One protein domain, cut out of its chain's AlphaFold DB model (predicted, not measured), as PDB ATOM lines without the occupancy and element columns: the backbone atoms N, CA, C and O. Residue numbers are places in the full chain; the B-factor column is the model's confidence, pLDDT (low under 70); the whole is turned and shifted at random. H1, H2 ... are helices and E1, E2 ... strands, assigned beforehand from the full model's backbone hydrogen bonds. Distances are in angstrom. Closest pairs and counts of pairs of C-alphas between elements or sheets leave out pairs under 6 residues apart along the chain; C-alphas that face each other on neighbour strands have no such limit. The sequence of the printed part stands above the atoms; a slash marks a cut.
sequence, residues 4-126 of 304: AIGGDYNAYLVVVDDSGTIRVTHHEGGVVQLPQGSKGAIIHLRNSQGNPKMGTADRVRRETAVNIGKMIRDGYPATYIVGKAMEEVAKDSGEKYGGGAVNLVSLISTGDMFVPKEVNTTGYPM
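AT A GLANCE: This is residues 4 to 126 of the 304 residues of an uncharacterized protein of Methanobrevibacter sp (UniProt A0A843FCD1). What does the model look like? A long hairpin of two strands, E1 and E2, folds back on itself at bends of 156 and 151 degrees and makes a twisted sheet with E3. A helical hairpin covers one face with H1, while H2 packs beside H1, off the sheet; residues 94 to 126, mostly loop with the short H3, make the remaining part. What are the counts and the size? The 123 printed residues run E1 E2 E3 H1 H2 H3, the sheet's order is E2 E1 E3, antiparallel throughout, and the class is mixed, helices and strands. The whole is compact, with a radius of gyration of the C-alphas of 14.1 A and spans of 41 by 32 by 29 A.

HOW THE PARTS SIT: How do the strands pair? E1, residues 4 to 16, and E2, residues 22 to 34, form an antiparallel hairpin, with N 13 and O 25 at 2.8 A and N 5 and O 32 at 3.0 A, within hydrogen-bond range. E3, residues 39 to 44, is the antiparallel neighbour of E1, with N 14 and O 41 at 2.8 A; E2 and E3 are the edge strands. What is on the sheet? H1, residues 57 to 74, is on one face at a height over the sheet of 8.4 A, which gives two layers, a helix over one face of a sheet. It lies over E2 and E1, and only just over E3 with 3 C-alphas, slantwise to the strands at 34 degrees to E1 on the local plane; the closest C-alphas of E1 and H1, Val 14 and Gly 69, are 6.0 A apart. Where are the other helices? H2, residues 78 to 93, touches H1 in a helical hairpin at a shallow tilt of 24 degrees, opposite ways, the closest C-alphas being Ile 68 and Ile 81 at 6.2 A. H3, residues 111 to 114, is apart from H1, H2 and the strands. Are the helix backbones complete? In H1 and H2 every O i to N i+4 pair is within hydrogen-bond range; H3 is too short for one, and its one O i to N i+3 pair is not within range.

IN THESE COORDINATES: Where do the strands run? E1 begins at C-alpha 4 (158.972, 174.947, 104.227) and measures 16.2 A, E2 13.6 A and E3 17.0 A. Where are the helices? H1 measures 25.7 A from C-alpha 57 (161.295, 184.785, 125.018), H2 21.6 A, and H3 5.6 A to C-alpha 114 (175.748, 186.611, 110.639). Is anything paired outside the named strands? Residues 102 to 103 pair antiparallel with residues 108 to 109.

THE WHOLE: How far does it reach? The two C-alphas farthest apart, those of Ser 19 and Thr 121, are 43.0 A apart. Is it unbroken? The printed part has no cut; the long links are E3 to H1, 12 residues, and H2 to H3, 17 residues. Where is confidence low? The mean pLDDT of the printed part is 75.0, and 37 residues are under 70, among them residues 46 to 57, 104 to 113 and 115 to 123.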
ATOM      1  N   ALA A   4     159.286 175.970 103.242       80.44
ATOM      2  CA  ALA A   4     158.972 174.947 104.227       80.44
ATOM      3  C   ALA A   4     160.127 174.770 105.208       80.44
ATOM      4  O   ALA A   4     161.290 174.856 104.819       80.44
ATOM      5  N   ILE A   5     159.789 174.494 106.464       78.12
ATOM      6  CA  ILE A   5     160.737 174.023 107.474       78.12
ATOM      7  C   ILE A   5     160.250 172.684 108.023       78.12
ATOM      8  O   ILE A   5     159.045 172.437 108.098       78.12
ATOM      9  N   GLY A   6     161.191 171.817 108.381       74.19
ATOM     10  CA  GLY A   6     160.920 170.496 108.935       74.19
ATOM     11  C   GLY A   6     161.882 170.166 110.071       74.19
ATOM     12  O   GLY A   6     162.979 170.721 110.126       74.19
ATOM     13  N   GLY A   7     161.481 169.256 110.958       70.62
ATOM     14  CA  GLY A   7     162.314 168.764 112.061       70.62
ATOM     15  C   GLY A   7     161.867 169.280 113.425       70.62
ATOM     16  O   GLY A   7     160.687 169.553 113.624       70.62
ATOM     17  N   ASP A   8     162.803 169.379 114.367       70.56
ATOM     18  CA  ASP A   8     162.559 169.954 115.692       70.56
ATOM     19  C   ASP A   8     162.834 171.466 115.671       70.56
ATOM     20  O   ASP A   8     163.978 171.915 115.537       70.56
ATOM     21  N   TYR A   9     161.772 172.264 115.759       74.25
ATOM     22  CA  TYR A   9     161.813 173.723 115.688       74.25
ATOM     23  C   TYR A   9     160.745 174.350 116.579       74.25
ATOM     24  O   TYR A   9     159.750 173.715 116.917       74.25
ATOM     25  N   ASN A  10     160.938 175.631 116.888       73.94
ATOM     26  CA  ASN A  10     159.932 176.487 117.506       73.94
ATOM     27  C   ASN A  10     159.806 177.746 116.640       73.94
ATOM     28  O   ASN A  10     160.702 178.589 116.633       73.94
ATOM     29  N   ALA A  11     158.752 177.830 115.831       82.19
ATOM     30  CA  ALA A  11     158.649 178.842 114.788       82.19
ATOM     31  C   ALA A  11     157.260 179.473 114.715       82.19
ATOM     32  O   ALA A  11     156.245 178.860 115.042       82.19
ATOM     33  N   TYR A  12     157.222 180.704 114.217       84.50
ATOM     34  CA  TYR A  12     155.993 181.385 113.845       84.50
ATOM     35  C   TYR A  12     155.846 181.402 112.327       84.50
ATOM     36  O   TYR A  12     156.713 181.900 111.609       84.50
ATOM     37  N   LEU A  13     154.722 180.881 111.844       88.56
ATOM     38  CA  LEU A  13     154.264 181.092 110.481       88.56
ATOM     39  C   LEU A  13     153.475 182.400 110.445       88.56
ATOM     40  O   LEU A  13     152.450 182.545 111.116       88.56
ATOM     41  N   VAL A  14     153.963 183.346 109.654       88.56
ATOM     42  CA  VAL A  14     153.296 184.612 109.374       88.56
ATOM     43  C   VAL A  14     152.742 184.541 107.966       88.56
ATOM     44  O   VAL A  14     153.498 184.394 107.009       88.56
ATOM     45  N   VAL A  15     151.427 184.672 107.840       89.44
ATOM     46  CA  VAL A  15     150.741 184.789 106.551       89.44
ATOM     47  C   VAL A  15     150.000 186.111 106.531       89.44
ATOM     48  O   VAL A  15     149.252 186.426 107.456       89.44
ATOM     49  N   VAL A  16     150.215 186.877 105.472       84.06
ATOM     50  CA  VAL A  16     149.455 188.084 105.176       84.06
ATOM     51  C   VAL A  16     148.532 187.753 104.019       84.06
ATOM     52  O   VAL A  16     148.998 187.402 102.935       84.06
ATOM     53  N   ASP A  17     147.230 187.817 104.268       80.62
ATOM     54  CA  ASP A  17     146.252 187.628 103.204       80.62
ATOM     55  C   ASP A  17     146.107 188.887 102.337       80.62
ATOM     56  O   ASP A  17     146.619 189.965 102.654       80.62
ATOM     57  N   ASP A  18     145.391 188.757 101.224       73.50
ATOM     58  CA  ASP A  18     145.191 189.872 100.296       73.50
ATOM     59  C   ASP A  18     144.260 190.964 100.849       73.50
ATOM     60  O   ASP A  18     144.260 192.079 100.331       73.50
ATOM     61  N   SER A  19     143.529 190.687 101.939       72.56
ATOM     62  CA  SER A  19     142.772 191.697 102.697       72.56
ATOM     63  C   SER A  19     143.652 192.507 103.660       72.56
ATOM     64  O   SER A  19     143.184 193.458 104.283       72.56
ATOM     65  N   GLY A  20     144.932 192.145 103.790       67.38
ATOM     66  CA  GLY A  20     145.881 192.761 104.710       67.38
ATOM     67  C   GLY A  20     145.778 192.248 106.150       67.38
ATOM     68  O   GLY A  20     146.420 192.807 107.045       67.38
ATOM     69  N   THR A  21     145.012 191.186 106.403       81.00
ATOM     70  CA  THR A  21     144.952 190.542 107.717       81.00
ATOM     71  C   THR A  21     146.217 189.721 107.941       81.00
ATOM     72  O   THR A  21     146.621 188.900 107.115       81.00
ATOM     73  N   ILE A  22     146.850 189.936 109.093       84.62
ATOM     74  CA  ILE A  22     148.068 189.235 109.497       84.62
ATOM     75  C   ILE A  22     147.671 188.059 110.385       84.62
ATOM     76  O   ILE A  22     147.130 188.244 111.477       84.62
ATOM     77  N   ARG A  23     147.976 186.842 109.939       87.56
ATOM     78  CA  ARG A  23     147.822 185.616 110.723       87.56
ATOM     79  C   ARG A  23     149.188 185.162 111.203       87.56
ATOM     80  O   ARG A  23     150.065 184.873 110.397       87.56
ATOM     81  N   VAL A  24     149.347 185.093 112.521       86.75
ATOM     82  CA  VAL A  24     150.556 184.588 113.180       86.75
ATOM     83  C   VAL A  24     150.191 183.288 113.882       86.75
ATOM     84  O   VAL A  24     149.356 183.286 114.786       86.75
ATOM     85  N   THR A  25     150.777 182.176 113.448       88.00
ATOM     86  CA  THR A  25     150.517 180.844 114.007       88.00
ATOM     87  C   THR A  25     151.811 180.253 114.535       88.00
ATOM     88  O   THR A  25     152.821 180.233 113.838       88.00
ATOM     89  N   HIS A  26     151.786 179.820 115.791       85.88
ATOM     90  CA  HIS A  26     152.914 179.152 116.426       85.88
ATOM     91  C   HIS A  26     152.928 177.674 116.048       85.88
ATOM     92  O   HIS A  26     151.874 177.040 116.001       85.88
ATOM     93  N   HIS A  27     154.113 177.142 115.777       84.38
ATOM     94  CA  HIS A  27     154.322 175.746 115.445       84.38
ATOM     95  C   HIS A  27     155.553 175.202 116.165       84.38
ATOM     96  O   HIS A  27     156.616 175.830 116.171       84.38
ATOM     97  N   GLU A  28     155.412 173.988 116.689       83.12
ATOM     98  CA  GLU A  28     156.491 173.228 117.308       83.12
ATOM     99  C   GLU A  28     156.590 171.857 116.647       83.12
ATOM    100  O   GLU A  28     155.621 171.098 116.622       83.12
ATOM    101  N   GLY A  29     157.761 171.560 116.089       76.19
ATOM    102  CA  GLY A  29     158.028 170.299 115.405       76.19
ATOM    103  C   GLY A  29     157.185 170.035 114.144       76.19
ATOM    104  O   GLY A  29     156.244 170.756 113.801       76.19
ATOM    105  N   GLY A  30     157.527 168.959 113.432       81.88
ATOM    106  CA  GLY A  30     156.785 168.491 112.256       81.88
ATOM    107  C   GLY A  30     157.235 169.157 110.956       81.88
ATOM    108  O   GLY A  30     158.434 169.267 110.704       81.88
ATOM    109  N   VAL A  31     156.277 169.532 110.101       82.44
ATOM    110  CA  VAL A  31     156.523 170.285 108.862       82.44
ATOM    111  C   VAL A  31     155.576 171.479 108.806       82.44
ATOM    112  O   VAL A  31     154.358 171.315 108.862       82.44
ATOM    113  N   VAL A  32     156.138 172.673 108.642       85.69
ATOM    114  CA  VAL A  32     155.402 173.921 108.406       85.69
ATOM    115  C   VAL A  32     155.685 174.391 106.997       85.69
ATOM    116  O   VAL A  32     156.835 174.403 106.562       85.69
ATOM    117  N   GLN A  33     154.633 174.799 106.291       86.44
ATOM    118  CA  GLN A  33     154.728 175.272 104.918       86.44
ATOM    119  C   GLN A  33     154.066 176.637 104.772       86.44
ATOM    120  O   GLN A  33     152.931 176.844 105.197       86.44
ATOM    121  N   LEU A  34     154.779 177.548 104.120       86.19
ATOM    122  CA  LEU A  34     154.233 178.738 103.495       86.19
ATOM    123  C   LEU A  34     153.919 178.380 102.032       86.19
ATOM    124  O   LEU A  34     154.858 178.152 101.256       86.19
ATOM    125  N   PRO A  35     152.633 178.298 101.644       81.75
ATOM    126  CA  PRO A  35     152.252 177.901 100.297       81.75
ATOM    127  C   PRO A  35     152.851 178.817  99.229       81.75
ATOM    128  O   PRO A  35     153.103 180.005  99.444       81.75
ATOM    129  N   GLN A  36     153.067 178.264  98.038       79.75
ATOM    130  CA  GLN A  36     153.529 179.059  96.909       79.75
ATOM    131  C   GLN A  36     152.517 180.163  96.583       79.75
ATOM    132  O   GLN A  36     151.329 179.905  96.428       79.75
ATOM    133  N   GLY A  37     153.015 181.393  96.442       74.31
ATOM    134  CA  GLY A  37     152.183 182.561  96.135       74.31
ATOM    135  C   GLY A  37     151.641 183.274  97.374       74.31
ATOM    136  O   GLY A  37     151.149 184.389  97.248       74.31
ATOM    137  N   SER A  38     151.795 182.699  98.570       80.31
ATOM    138  CA  SER A  38     151.452 183.383  99.816       80.31
ATOM    139  C   SER A  38     152.479 184.462 100.168       80.31
ATOM    140  O   SER A  38     153.689 184.250 100.064       80.31
ATOM    141  N   LYS A  39     151.993 185.616 100.637       82.69
ATOM    142  CA  LYS A  39     152.820 186.654 101.265       82.69
ATOM    143  C   LYS A  39     153.024 186.264 102.722       82.69
ATOM    144  O   LYS A  39     152.057 186.091 103.461       82.69
ATOM    145  N   GLY A  40     154.266 186.092 103.148       86.38
ATOM    146  CA  GLY A  40     154.514 185.617 104.498       86.38
ATOM    147  C   GLY A  40     155.972 185.353 104.806       86.38
ATOM    148  O   GLY A  40     156.853 185.560 103.973       86.38
ATOM    149  N   ALA A  41     156.199 184.888 106.025       86.50
ATOM    150  CA  ALA A  41     157.503 184.506 106.530       86.50
ATOM    151  C   ALA A  41     157.362 183.318 107.481       86.50
ATOM    152  O   ALA A  41     156.347 183.160 108.160       86.50
ATOM    153  N   ILE A  42     158.406 182.499 107.547       83.94
ATOM    154  CA  ILE A  42     158.584 181.515 108.610       83.94
ATOM    155  C   ILE A  42     159.712 182.042 109.483       83.94
ATOM    156  O   ILE A  42     160.810 182.292 108.989       83.94
ATOM    157  N   ILE A  43     159.428 182.245 110.763       80.56
ATOM    158  CA  ILE A  43     160.340 182.920 111.678       80.56
ATOM    159  C   ILE A  43     160.696 181.947 112.791       80.56
ATOM    160  O   ILE A  43     159.859 181.612 113.628       80.56
ATOM    161  N   HIS A  44     161.946 181.500 112.790       77.56
ATOM    162  CA  HIS A  44     162.512 180.684 113.854       77.56
ATOM    163  C   HIS A  44     163.390 181.571 114.728       77.56
ATOM    164  O   HIS A  44     164.400 182.098 114.268       77.56
ATOM    165  N   LEU A  45     163.003 181.731 115.988       70.38
ATOM    166  CA  LEU A  45     163.741 182.529 116.956       70.38
ATOM    167  C   LEU A  45     163.978 181.671 118.189       70.38
ATOM    168  O   LEU A  45     163.046 181.372 118.931       70.38
ATOM    169  N   ARG A  46     165.226 181.263 118.406       67.00
ATOM    170  CA  ARG A  46     165.657 180.637 119.659       67.00
ATOM    171  C   ARG A  46     166.431 181.665 120.458       67.00
ATOM    172  O   ARG A  46     167.216 182.413 119.891       67.00
ATOM    173  N   ASN A  47     166.190 181.679 121.761       65.94
ATOM    174  CA  ASN A  47     166.916 182.558 122.661       65.94
ATOM    175  C   ASN A  47     168.060 181.780 123.292       65.94
ATOM    176  O   ASN A  47     167.894 180.613 123.660       65.94
ATOM    177  N   SER A  48     169.198 182.443 123.422       67.12
ATOM    178  CA  SER A  48     170.322 181.974 124.210       67.12
ATOM    179  C   SER A  48     169.939 181.953 125.691       67.12
ATOM    180  O   SER A  48     169.063 182.691 126.152       67.12
ATOM    181  N   GLN A  49     170.594 181.095 126.471       63.94
ATOM    182  CA  GLN A  49     170.363 181.029 127.911       63.94
ATOM    183  C   GLN A  49     170.627 182.400 128.564       63.94
ATOM    184  O   GLN A  49     171.672 183.005 128.342       63.94
ATOM    185  N   GLY A  50     169.679 182.877 129.377       61.25
ATOM    186  CA  GLY A  50     169.751 184.197 130.019       61.25
ATOM    187  C   GLY A  50     169.094 185.337 129.231       61.25
ATOM    188  O   GLY A  50     169.033 186.451 129.744       61.25
ATOM    189  N   ASN A  51     168.560 185.057 128.037       65.50
ATOM    190  CA  ASN A  51     167.760 185.988 127.247       65.50
ATOM    191  C   ASN A  51     166.271 185.570 127.200       65.50
ATOM    192  O   ASN A  51     165.951 184.381 127.299       65.50
ATOM    193  N   PRO A  52     165.342 186.523 127.000       62.78
ATOM    194  CA  PRO A  52     165.594 187.950 126.831       62.78
ATOM    195  C   PRO A  52     165.957 188.640 128.147       62.78
ATOM    196  O   PRO A  52     165.508 188.236 129.218       62.78
ATOM    197  N   LYS A  53     166.741 189.721 128.063       67.31
ATOM    198  CA  LYS A  53     167.101 190.535 129.239       67.31
ATOM    199  C   LYS A  53     165.892 191.227 129.882       67.31
ATOM    200  O   LYS A  53     165.957 191.597 131.052       67.31
ATOM    201  N   MET A  54     164.799 191.402 129.131       63.56
ATOM    202  CA  MET A  54     163.514 191.920 129.612       63.56
ATOM    203  C   MET A  54     162.326 191.205 128.939       63.56
ATOM    204  O   MET A  54     162.279 191.047 127.720       63.56
ATOM    205  N   GLY A  55     161.312 190.823 129.721       66.50
ATOM    206  CA  GLY A  55     160.135 190.083 129.240       66.50
ATOM    207  C   GLY A  55     160.358 188.569 129.127       66.50
ATOM    208  O   GLY A  55     161.245 188.021 129.769       66.50
ATOM    209  N   THR A  56     159.530 187.883 128.332       69.69
ATOM    210  CA  THR A  56     159.677 186.445 128.048       69.69
ATOM    211  C   THR A  56     160.112 186.231 126.607       69.69
ATOM    212  O   THR A  56     159.763 187.018 125.724       69.69
ATOM    213  N   ALA A  57     160.854 185.150 126.362       66.69
ATOM    214  CA  ALA A  57     161.295 184.785 125.018       66.69
ATOM    215  C   ALA A  57     160.101 184.687 124.058       66.69
ATOM    216  O   ALA A  57     160.113 185.287 122.990       66.69
ATOM    217  N   ASP A  58     159.013 184.046 124.486       70.31
ATOM    218  CA  ASP A  58     157.799 183.891 123.676       70.31
ATOM    219  C   ASP A  58     157.132 185.221 123.319       70.31
ATOM    220  O   ASP A  58     156.614 185.378 122.213       70.31
ATOM    221  N   ARG A  59     157.180 186.208 124.224       76.06
ATOM    222  CA  ARG A  59     156.656 187.549 123.950       76.06
ATOM    223  C   ARG A  59     157.458 188.228 122.844       76.06
ATOM    224  O   ARG A  59     156.848 188.680 121.880       76.06
ATOM    225  N   VAL A  60     158.789 188.249 122.954       74.38
ATOM    226  CA  VAL A  60     159.658 188.883 121.945       74.38
ATOM    227  C   VAL A  60     159.473 188.205 120.588       74.38
ATOM    228  O   VAL A  60     159.232 188.875 119.592       74.38
ATOM    229  N   ARG A  61     159.447 186.866 120.548       74.06
ATOM    230  CA  ARG A  61     159.231 186.113 119.300       74.06
ATOM    231  C   ARG A  61     157.918 186.474 118.618       74.06
ATOM    232  O   ARG A  61     157.877 186.683 117.406       74.06
ATOM    233  N   ARG A  62     156.837 186.538 119.399       78.88
ATOM    234  CA  ARG A  62     155.512 186.884 118.888       78.88
ATOM    235  C   ARG A  62     155.459 188.334 118.414       78.88
ATOM    236  O   ARG A  62     154.865 188.589 117.370       78.88
ATOM    237  N   GLU A  63     156.051 189.268 119.153       81.25
ATOM    238  CA  GLU A  63     156.102 190.690 118.786       81.25
ATOM    239  C   GLU A  63     156.879 190.898 117.483       81.25
ATOM    240  O   GLU A  63     156.327 191.476 116.543       81.25
ATOM    241  N   THR A  64     158.061 190.294 117.358       81.69
ATOM    242  CA  THR A  64     158.858 190.324 116.127       81.69
ATOM    243  C   THR A  64     158.113 189.697 114.954       81.69
ATOM    244  O   THR A  64     158.068 190.274 113.866       81.69
ATOM    245  N   ALA A  65     157.428 188.567 115.161       83.69
ATOM    246  CA  ALA A  65     156.604 187.955 114.119       83.69
ATOM    247  C   ALA A  65     155.448 188.855 113.661       83.69
ATOM    248  O   ALA A  65     155.175 188.973 112.463       83.69
ATOM    249  N   VAL A  66     154.790 189.537 114.598       83.81
ATOM    250  CA  VAL A  66     153.734 190.507 114.292       83.81
ATOM    251  C   VAL A  66     154.300 191.719 113.546       83.81
ATOM    252  O   VAL A  66     153.688 192.168 112.576       83.81
ATOM    253  N   ASN A  67     155.454 192.245 113.956       85.62
ATOM    254  CA  ASN A  67     156.089 193.395 113.314       85.62
ATOM    255  C   ASN A  67     156.549 193.072 111.889       85.62
ATOM    256  O   ASN A  67     156.260 193.838 110.969       85.62
ATOM    257  N   ILE A  68     157.139 191.896 111.671       86.56
ATOM    258  CA  ILE A  68     157.439 191.380 110.329       86.56
ATOM    259  C   ILE A  68     156.163 191.268 109.496       86.56
ATOM    260  O   ILE A  68     156.133 191.752 108.367       86.56
ATOM    261  N   GLY A  69     155.082 190.714 110.053       83.75
ATOM    262  CA  GLY A  69     153.790 190.640 109.367       83.75
ATOM    263  C   GLY A  69     153.255 192.007 108.938       83.75
ATOM    264  O   GLY A  69     152.787 192.153 107.809       83.75
ATOM    265  N   LYS A  70     153.386 193.031 109.793       82.00
ATOM    266  CA  LYS A  70     153.027 194.416 109.447       82.00
ATOM    267  C   LYS A  70     153.894 194.941 108.310       82.00
ATOM    268  O   LYS A  70     153.354 195.487 107.359       82.00
ATOM    269  N   MET A  71     155.208 194.736 108.362       83.19
ATOM    270  CA  MET A  71     156.099 195.200 107.297       83.19
ATOM    271  C   MET A  71     155.852 194.476 105.960       83.19
ATOM    272  O   MET A  71     155.912 195.106 104.908       83.19
ATOM    273  N   ILE A  72     155.505 193.183 105.978       81.56
ATOM    274  CA  ILE A  72     155.105 192.429 104.774       81.56
ATOM    275  C   ILE A  72     153.799 192.991 104.197       81.56
ATOM    276  O   ILE A  72     153.711 193.254 102.997       81.56
ATOM    277  N   ARG A  73     152.787 193.204 105.049       80.56
ATOM    278  CA  ARG A  73     151.500 193.804 104.665       80.56
ATOM    279  C   ARG A  73     151.665 195.197 104.071       80.56
ATOM    280  O   ARG A  73     150.975 195.550 103.122       80.56
ATOM    281  N   ASP A  74     152.572 195.968 104.642       76.69
ATOM    282  CA  ASP A  74     152.838 197.345 104.253       76.69
ATOM    283  C   ASP A  74     153.788 197.447 103.045       76.69
ATOM    284  O   ASP A  74     153.969 198.529 102.489       76.69
ATOM    285  N   GLY A  75     154.391 196.331 102.623       73.06
ATOM    286  CA  GLY A  75     155.147 196.253 101.376       73.06
ATOM    287  C   GLY A  75     156.569 196.773 101.460       73.06
ATOM    288  O   GLY A  75     157.102 197.261 100.459       73.06
ATOM    289  N   TYR A  76     157.174 196.676 102.640       75.56
ATOM    290  CA  TYR A  76     158.580 196.997 102.831       75.56
ATOM    291  C   TYR A  76     159.460 196.026 102.021       75.56
ATOM    292  O   TYR A  76     159.085 194.864 101.829       75.56
ATOM    293  N   PRO A  77     160.645 196.464 101.556       73.94
ATOM    294  CA  PRO A  77     161.594 195.577 100.889       73.94
ATOM    295  C   PRO A  77     161.910 194.359 101.757       73.94
ATOM    296  O   PRO A  77     162.193 194.496 102.943       73.94
ATOM    297  N   ALA A  78     161.909 193.158 101.182       73.38
ATOM    298  CA  ALA A  78     162.097 191.938 101.967       73.38
ATOM    299  C   ALA A  78     163.473 191.869 102.666       73.38
ATOM    300  O   ALA A  78     163.569 191.368 103.782       73.38
ATOM    301  N   THR A  79     164.517 192.457 102.084       72.44
ATOM    302  CA  THR A  79     165.816 192.648 102.749       72.44
ATOM    303  C   THR A  79     165.718 193.607 103.945       72.44
ATOM    304  O   THR A  79     166.370 193.378 104.959       72.44
ATOM    305  N   TYR A  80     164.886 194.656 103.866       78.19
ATOM    306  CA  TYR A  80     164.691 195.620 104.957       78.19
ATOM    307  C   TYR A  80     163.951 194.954 106.117       78.19
ATOM    308  O   TYR A  80     164.341 195.098 107.271       78.19
ATOM    309  N   ILE A  81     162.925 194.159 105.801       80.81
ATOM    310  CA  ILE A  81     162.186 193.346 106.775       80.81
ATOM    311  C   ILE A  81     163.137 192.409 107.520       80.81
ATOM    312  O   ILE A  81     163.080 192.329 108.744       80.81
ATOM    313  N   VAL A  82     164.031 191.736 106.790       79.94
ATOM    314  CA  VAL A  82     165.062 190.868 107.372       79.94
ATOM    315  C   VAL A  82     166.015 191.660 108.272       79.94
ATOM    316  O   VAL A  82     166.250 191.248 109.404       79.94
ATOM    317  N   GLY A  83     166.520 192.810 107.819       80.19
ATOM    318  CA  GLY A  83     167.403 193.658 108.622       80.19
ATOM    319  C   GLY A  83     166.749 194.158 109.911       80.19
ATOM    320  O   GLY A  83     167.329 194.019 110.984       80.19
ATOM    321  N   LYS A  84     165.506 194.647 109.834       83.00
ATOM    322  CA  LYS A  84     164.737 195.076 111.011       83.00
ATOM    323  C   LYS A  84     164.411 193.929 111.956       83.00
ATOM    324  O   LYS A  84     164.432 194.138 113.160       83.00
ATOM    325  N   ALA A  85     164.140 192.732 111.438       82.56
ATOM    326  CA  ALA A  85     163.946 191.550 112.269       82.56
ATOM    327  C   ALA A  85     165.205 191.222 113.085       82.56
ATOM    328  O   ALA A  85     165.107 190.966 114.281       82.56
ATOM    329  N   MET A  86     166.379 191.257 112.446       81.38
ATOM    330  CA  MET A  86     167.664 191.042 113.120       81.38
ATOM    331  C   MET A  86     167.942 192.136 114.159       81.38
ATOM    332  O   MET A  86     168.336 191.829 115.280       81.38
ATOM    333  N   GLU A  87     167.676 193.402 113.827       82.88
ATOM    334  CA  GLU A  87     167.825 194.531 114.752       82.88
ATOM    335  C   GLU A  87     166.896 194.419 115.972       82.88
ATOM    336  O   GLU A  87     167.340 194.615 117.103       82.88
ATOM    337  N   GLU A  88     165.619 194.085 115.761       82.06
ATOM    338  CA  GLU A  88     164.626 193.914 116.829       82.06
ATOM    339  C   GLU A  88     165.028 192.766 117.760       82.06
ATOM    340  O   GLU A  88     165.033 192.917 118.976       82.06
ATOM    341  N   VAL A  89     165.483 191.640 117.207       79.19
ATOM    342  CA  VAL A  89     166.004 190.513 117.993       79.19
ATOM    343  C   VAL A  89     167.249 190.926 118.791       79.19
ATOM    344  O   VAL A  89     167.339 190.640 119.992       79.19
ATOM    345  N   ALA A  90     168.179 191.653 118.171       80.50
ATOM    346  CA  ALA A  90     169.389 192.115 118.841       80.50
ATOM    347  C   ALA A  90     169.084 193.044 120.024       80.50
ATOM    348  O   ALA A  90     169.612 192.852 121.121       80.50
ATOM    349  N   LYS A  91     168.184 194.012 119.829       81.25
ATOM    350  CA  LYS A  91     167.851 195.028 120.835       81.25
ATOM    351  C   LYS A  91     166.868 194.519 121.890       81.25
ATOM    352  O   LYS A  91     167.125 194.683 123.082       81.25
ATOM    353  N   ASP A  92     165.788 193.861 121.477       76.50
ATOM    354  CA  ASP A  92     164.662 193.540 122.361       76.50
ATOM    355  C   ASP A  92     164.866 192.219 123.103       76.50
ATOM    356  O   ASP A  92     164.509 192.104 124.279       76.50
ATOM    357  N   SER A  93     165.490 191.222 122.460       73.56
ATOM    358  CA  SER A  93     165.902 190.000 123.163       73.56
ATOM    359  C   SER A  93     167.320 190.039 123.718       73.56
ATOM    360  O   SER A  93     167.641 189.212 124.568       73.56
ATOM    361  N   GLY A  94     168.167 190.986 123.310       75.06
ATOM    362  CA  GLY A  94     169.576 190.986 123.712       75.06
ATOM    363  C   GLY A  94     170.373 189.832 123.095       75.06
ATOM    364  O   GLY A  94     171.431 189.468 123.618       75.06
ATOM    365  N   GLU A  95     169.855 189.225 122.022       76.38
ATOM    366  CA  GLU A  95     170.574 188.211 121.257       76.38
ATOM    367  C   GLU A  95     171.665 188.890 120.442       76.38
ATOM    368  O   GLU A  95     171.402 189.569 119.460       76.38
ATOM    369  N   LYS A  96     172.916 188.699 120.844       74.38
ATOM    370  CA  LYS A  96     174.052 189.277 120.120       74.38
ATOM    371  C   LYS A  96     174.359 188.534 118.831       74.38
ATOM    372  O   LYS A  96     174.777 189.126 117.844       74.38
ATOM    373  N   TYR A  97     174.144 187.227 118.859       69.81
ATOM    374  CA  TYR A  97     174.527 186.303 117.807       69.81
ATOM    375  C   TYR A  97     173.262 185.612 117.328       69.81
ATOM    376  O   TYR A  97     172.607 184.918 118.103       69.81
ATOM    377  N   GLY A  98     172.880 185.824 116.073       61.03
ATOM    378  CA  GLY A  98     171.589 185.337 115.613       61.03
ATOM    379  C   GLY A  98     171.463 185.264 114.103       61.03
ATOM    380  O   GLY A  98     171.484 186.279 113.429       61.03
ATOM    381  N   GLY A  99     171.239 184.041 113.618       65.06
ATOM    382  CA  GLY A  99     170.324 183.752 112.516       65.06
ATOM    383  C   GLY A  99     170.764 184.109 111.094       65.06
ATOM    384  O   GLY A  99     170.895 185.264 110.708       65.06
ATOM    385  N   GLY A 100     170.836 183.084 110.246       65.50
ATOM    386  CA  GLY A 100     170.735 183.272 108.804       65.50
ATOM    387  C   GLY A 100     169.284 183.533 108.416       65.50
ATOM    388  O   GLY A 100     168.385 182.789 108.805       65.50
ATOM    389  N   ALA A 101     169.056 184.568 107.625       72.38
ATOM    390  CA  ALA A 101     167.787 184.850 106.990       72.38
ATOM    391  C   ALA A 101     167.969 184.733 105.482       72.38
ATOM    392  O   ALA A 101     168.937 185.241 104.920       72.38
ATOM    393  N   VAL A 102     167.023 184.066 104.830       69.44
ATOM    394  CA  VAL A 102     167.022 183.902 103.379       69.44
ATOM    395  C   VAL A 102     165.784 184.581 102.830       69.44
ATOM    396  O   VAL A 102     164.654 184.164 103.091       69.44
ATOM    397  N   ASN A 103     165.996 185.628 102.043       71.25
ATOM    398  CA  ASN A 103     164.937 186.214 101.247       71.25
ATOM    399  C   ASN A 103     164.729 185.354  99.998       71.25
ATOM    400  O   ASN A 103     165.506 185.423  99.051       71.25
ATOM    401  N   LEU A 104     163.652 184.572  99.971       67.31
ATOM    402  CA  LEU A 104     163.349 183.675  98.852       67.31
ATOM    403  C   LEU A 104     163.009 184.409  97.544       67.31
ATOM    404  O   LEU A 104     163.063 183.799  96.483       67.31
ATOM    405  N   VAL A 105     162.648 185.695  97.594       63.94
ATOM    406  CA  VAL A 105     162.313 186.477  96.392       63.94
ATOM    407  C   VAL A 105     163.573 187.010  95.717       63.94
ATOM    408  O   VAL A 105     163.684 186.937  94.497       63.94
ATOM    409  N   SER A 106     164.518 187.539  96.497       60.12
ATOM    410  CA  SER A 106     165.768 188.099  95.966       60.12
ATOM    411  C   SER A 106     166.950 187.129  96.017       60.12
ATOM    412  O   SER A 106     168.025 187.477  95.546       60.12
ATOM    413  N   LEU A 107     166.770 185.950  96.623       60.06
ATOM    414  CA  LEU A 107     167.817 184.972  96.946       60.06
ATOM    415  C   LEU A 107     168.980 185.550  97.772       60.06
ATOM    416  O   LEU A 107     170.056 184.963  97.831       60.06
ATOM    417  N   ILE A 108     168.760 186.688  98.437       61.19
ATOM    418  CA  ILE A 108     169.758 187.299  99.317       61.19
ATOM    419  C   ILE A 108     169.705 186.576 100.659       61.19
ATOM    420  O   ILE A 108     168.640 186.461 101.271       61.19
ATOM    421  N   SER A 109     170.865 186.099 101.099       66.12
ATOM    422  CA  SER A 109     171.061 185.470 102.397       66.12
ATOM    423  C   SER A 109     171.879 186.392 103.292       66.12
ATOM    424  O   SER A 109     172.874 186.957 102.849       66.12
ATOM    425  N   THR A 110     171.507 186.509 104.565       67.56
ATOM    426  CA  THR A 110     172.365 187.141 105.587       67.56
ATOM    427  C   THR A 110     173.445 186.190 106.105       67.56
ATOM    428  O   THR A 110     174.202 186.543 107.011       67.56
ATOM    429  N   GLY A 111     173.523 184.985 105.525       58.75
ATOM    430  CA  GLY A 111     174.486 183.950 105.875       58.75
ATOM    431  C   GLY A 111     175.928 184.438 105.848       58.75
ATOM    432  O   GLY A 111     176.672 184.156 106.777       58.75
ATOM    433  N   ASP A 112     176.294 185.254 104.862       60.47
ATOM    434  CA  ASP A 112     177.670 185.747 104.727       60.47
ATOM    435  C   ASP A 112     178.074 186.751 105.821       60.47
ATOM    436  O   ASP A 112     179.266 186.967 106.039       60.47
ATOM    437  N   MET A 113     177.102 187.354 106.517       68.25
ATOM    438  CA  MET A 113     177.345 188.324 107.591       68.25
ATOM    439  C   MET A 113     177.208 187.703 108.983       68.25
ATOM    440  O   MET A 113     178.112 187.843 109.801       68.25
ATOM    441  N   PHE A 114     176.093 187.028 109.270       71.00
ATOM    442  CA  PHE A 114     175.748 186.611 110.639       71.00
ATOM    443  C   PHE A 114     175.865 185.110 110.881       71.00
ATOM    444  O   PHE A 114     175.874 184.680 112.037       71.00
ATOM    445  N   VAL A 115     175.965 184.297 109.823       66.88
ATOM    446  CA  VAL A 115     176.144 182.853 109.976       66.88
ATOM    447  C   VAL A 115     177.639 182.535 109.962       66.88
ATOM    448  O   VAL A 115     178.339 182.861 109.004       66.88
ATOM    449  N   PRO A 116     178.160 181.897 111.015       61.91
ATOM    450  CA  PRO A 116     179.544 181.461 111.034       61.91
ATOM    451  C   PRO A 116     179.823 180.463 109.901       61.91
ATOM    452  O   PRO A 116     179.016 179.572 109.634       61.91
ATOM    453  N   LYS A 117     180.996 180.576 109.265       58.88
ATOM    454  CA  LYS A 117     181.428 179.644 108.203       58.88
ATOM    455  C   LYS A 117     181.633 178.217 108.720       58.88
ATOM    456  O   LYS A 117     181.457 177.264 107.966       58.88
ATOM    457  N   GLU A 118     182.002 178.076 109.992       59.16
ATOM    458  CA  GLU A 118     182.227 176.791 110.649       59.16
ATOM    459  C   GLU A 118     181.101 176.477 111.635       59.16
ATOM    460  O   GLU A 118     180.706 177.306 112.460       59.16
ATOM    461  N   VAL A 119     180.604 175.243 111.579       55.25
ATOM    462  CA  VAL A 119     179.593 174.741 112.513       55.25
ATOM    463  C   VAL A 119     180.143 174.816 113.941       55.25
ATOM    464  O   VAL A 119     181.275 174.413 114.189       55.25
ATOM    465  N   ASN A 120     179.330 175.304 114.882       54.25
ATOM    466  CA  ASN A 120     179.679 175.542 116.294       54.25
ATOM    467  C   ASN A 120     180.642 176.710 116.569       54.25
ATOM    468  O   ASN A 120     181.100 176.848 117.704       54.25
ATOM    469  N   THR A 121     180.930 177.566 115.588       60.41
ATOM    470  CA  THR A 121     181.598 178.851 115.856       60.41
ATOM    471  C   THR A 121     180.576 179.973 116.032       60.41
ATOM    472  O   THR A 121     179.373 179.764 115.866       60.41
ATOM    473  N   THR A 122     181.028 181.154 116.445       64.75
ATOM    474  CA  THR A 122     180.166 182.320 116.665       64.75
ATOM    475  C   THR A 122     180.243 183.244 115.450       64.75
ATOM    476  O   THR A 122     181.336 183.558 114.985       64.75
ATOM    477  N   GLY A 123     179.089 183.644 114.905       66.75
ATOM    478  CA  GLY A 123     179.018 184.622 113.815       66.75
ATOM    479  C   GLY A 123     179.338 186.046 114.282       66.75
ATOM    480  O   GLY A 123     179.567 186.276 115.471       66.75
ATOM    481  N   TYR A 124     179.325 187.014 113.363       72.00
ATOM    482  CA  TYR A 124     179.493 188.415 113.752       72.00
ATOM    483  C   TYR A 124     178.328 188.886 114.642       72.00
ATOM    484  O   TYR A 124     177.173 188.552 114.358       72.00
ATOM    485  N   PRO A 125     178.603 189.667 115.701       79.44
ATOM    486  CA  PRO A 125     177.562 190.269 116.520       79.44
ATOM    487  C   PRO A 125     176.693 191.234 115.703       79.44
ATOM    488  O   PRO A 125     177.199 192.041 114.922       79.44
ATOM    489  N   MET A 126     175.378 191.170 115.895       79.06
ATOM    490  CA  MET A 126     174.409 191.982 115.147       79.06
ATOM    491  C   MET A 126     174.411 193.466 115.553       79.06
ATOM    492  O   MET A 126     174.088 194.333 114.735       79.06
TER     493      MET A 126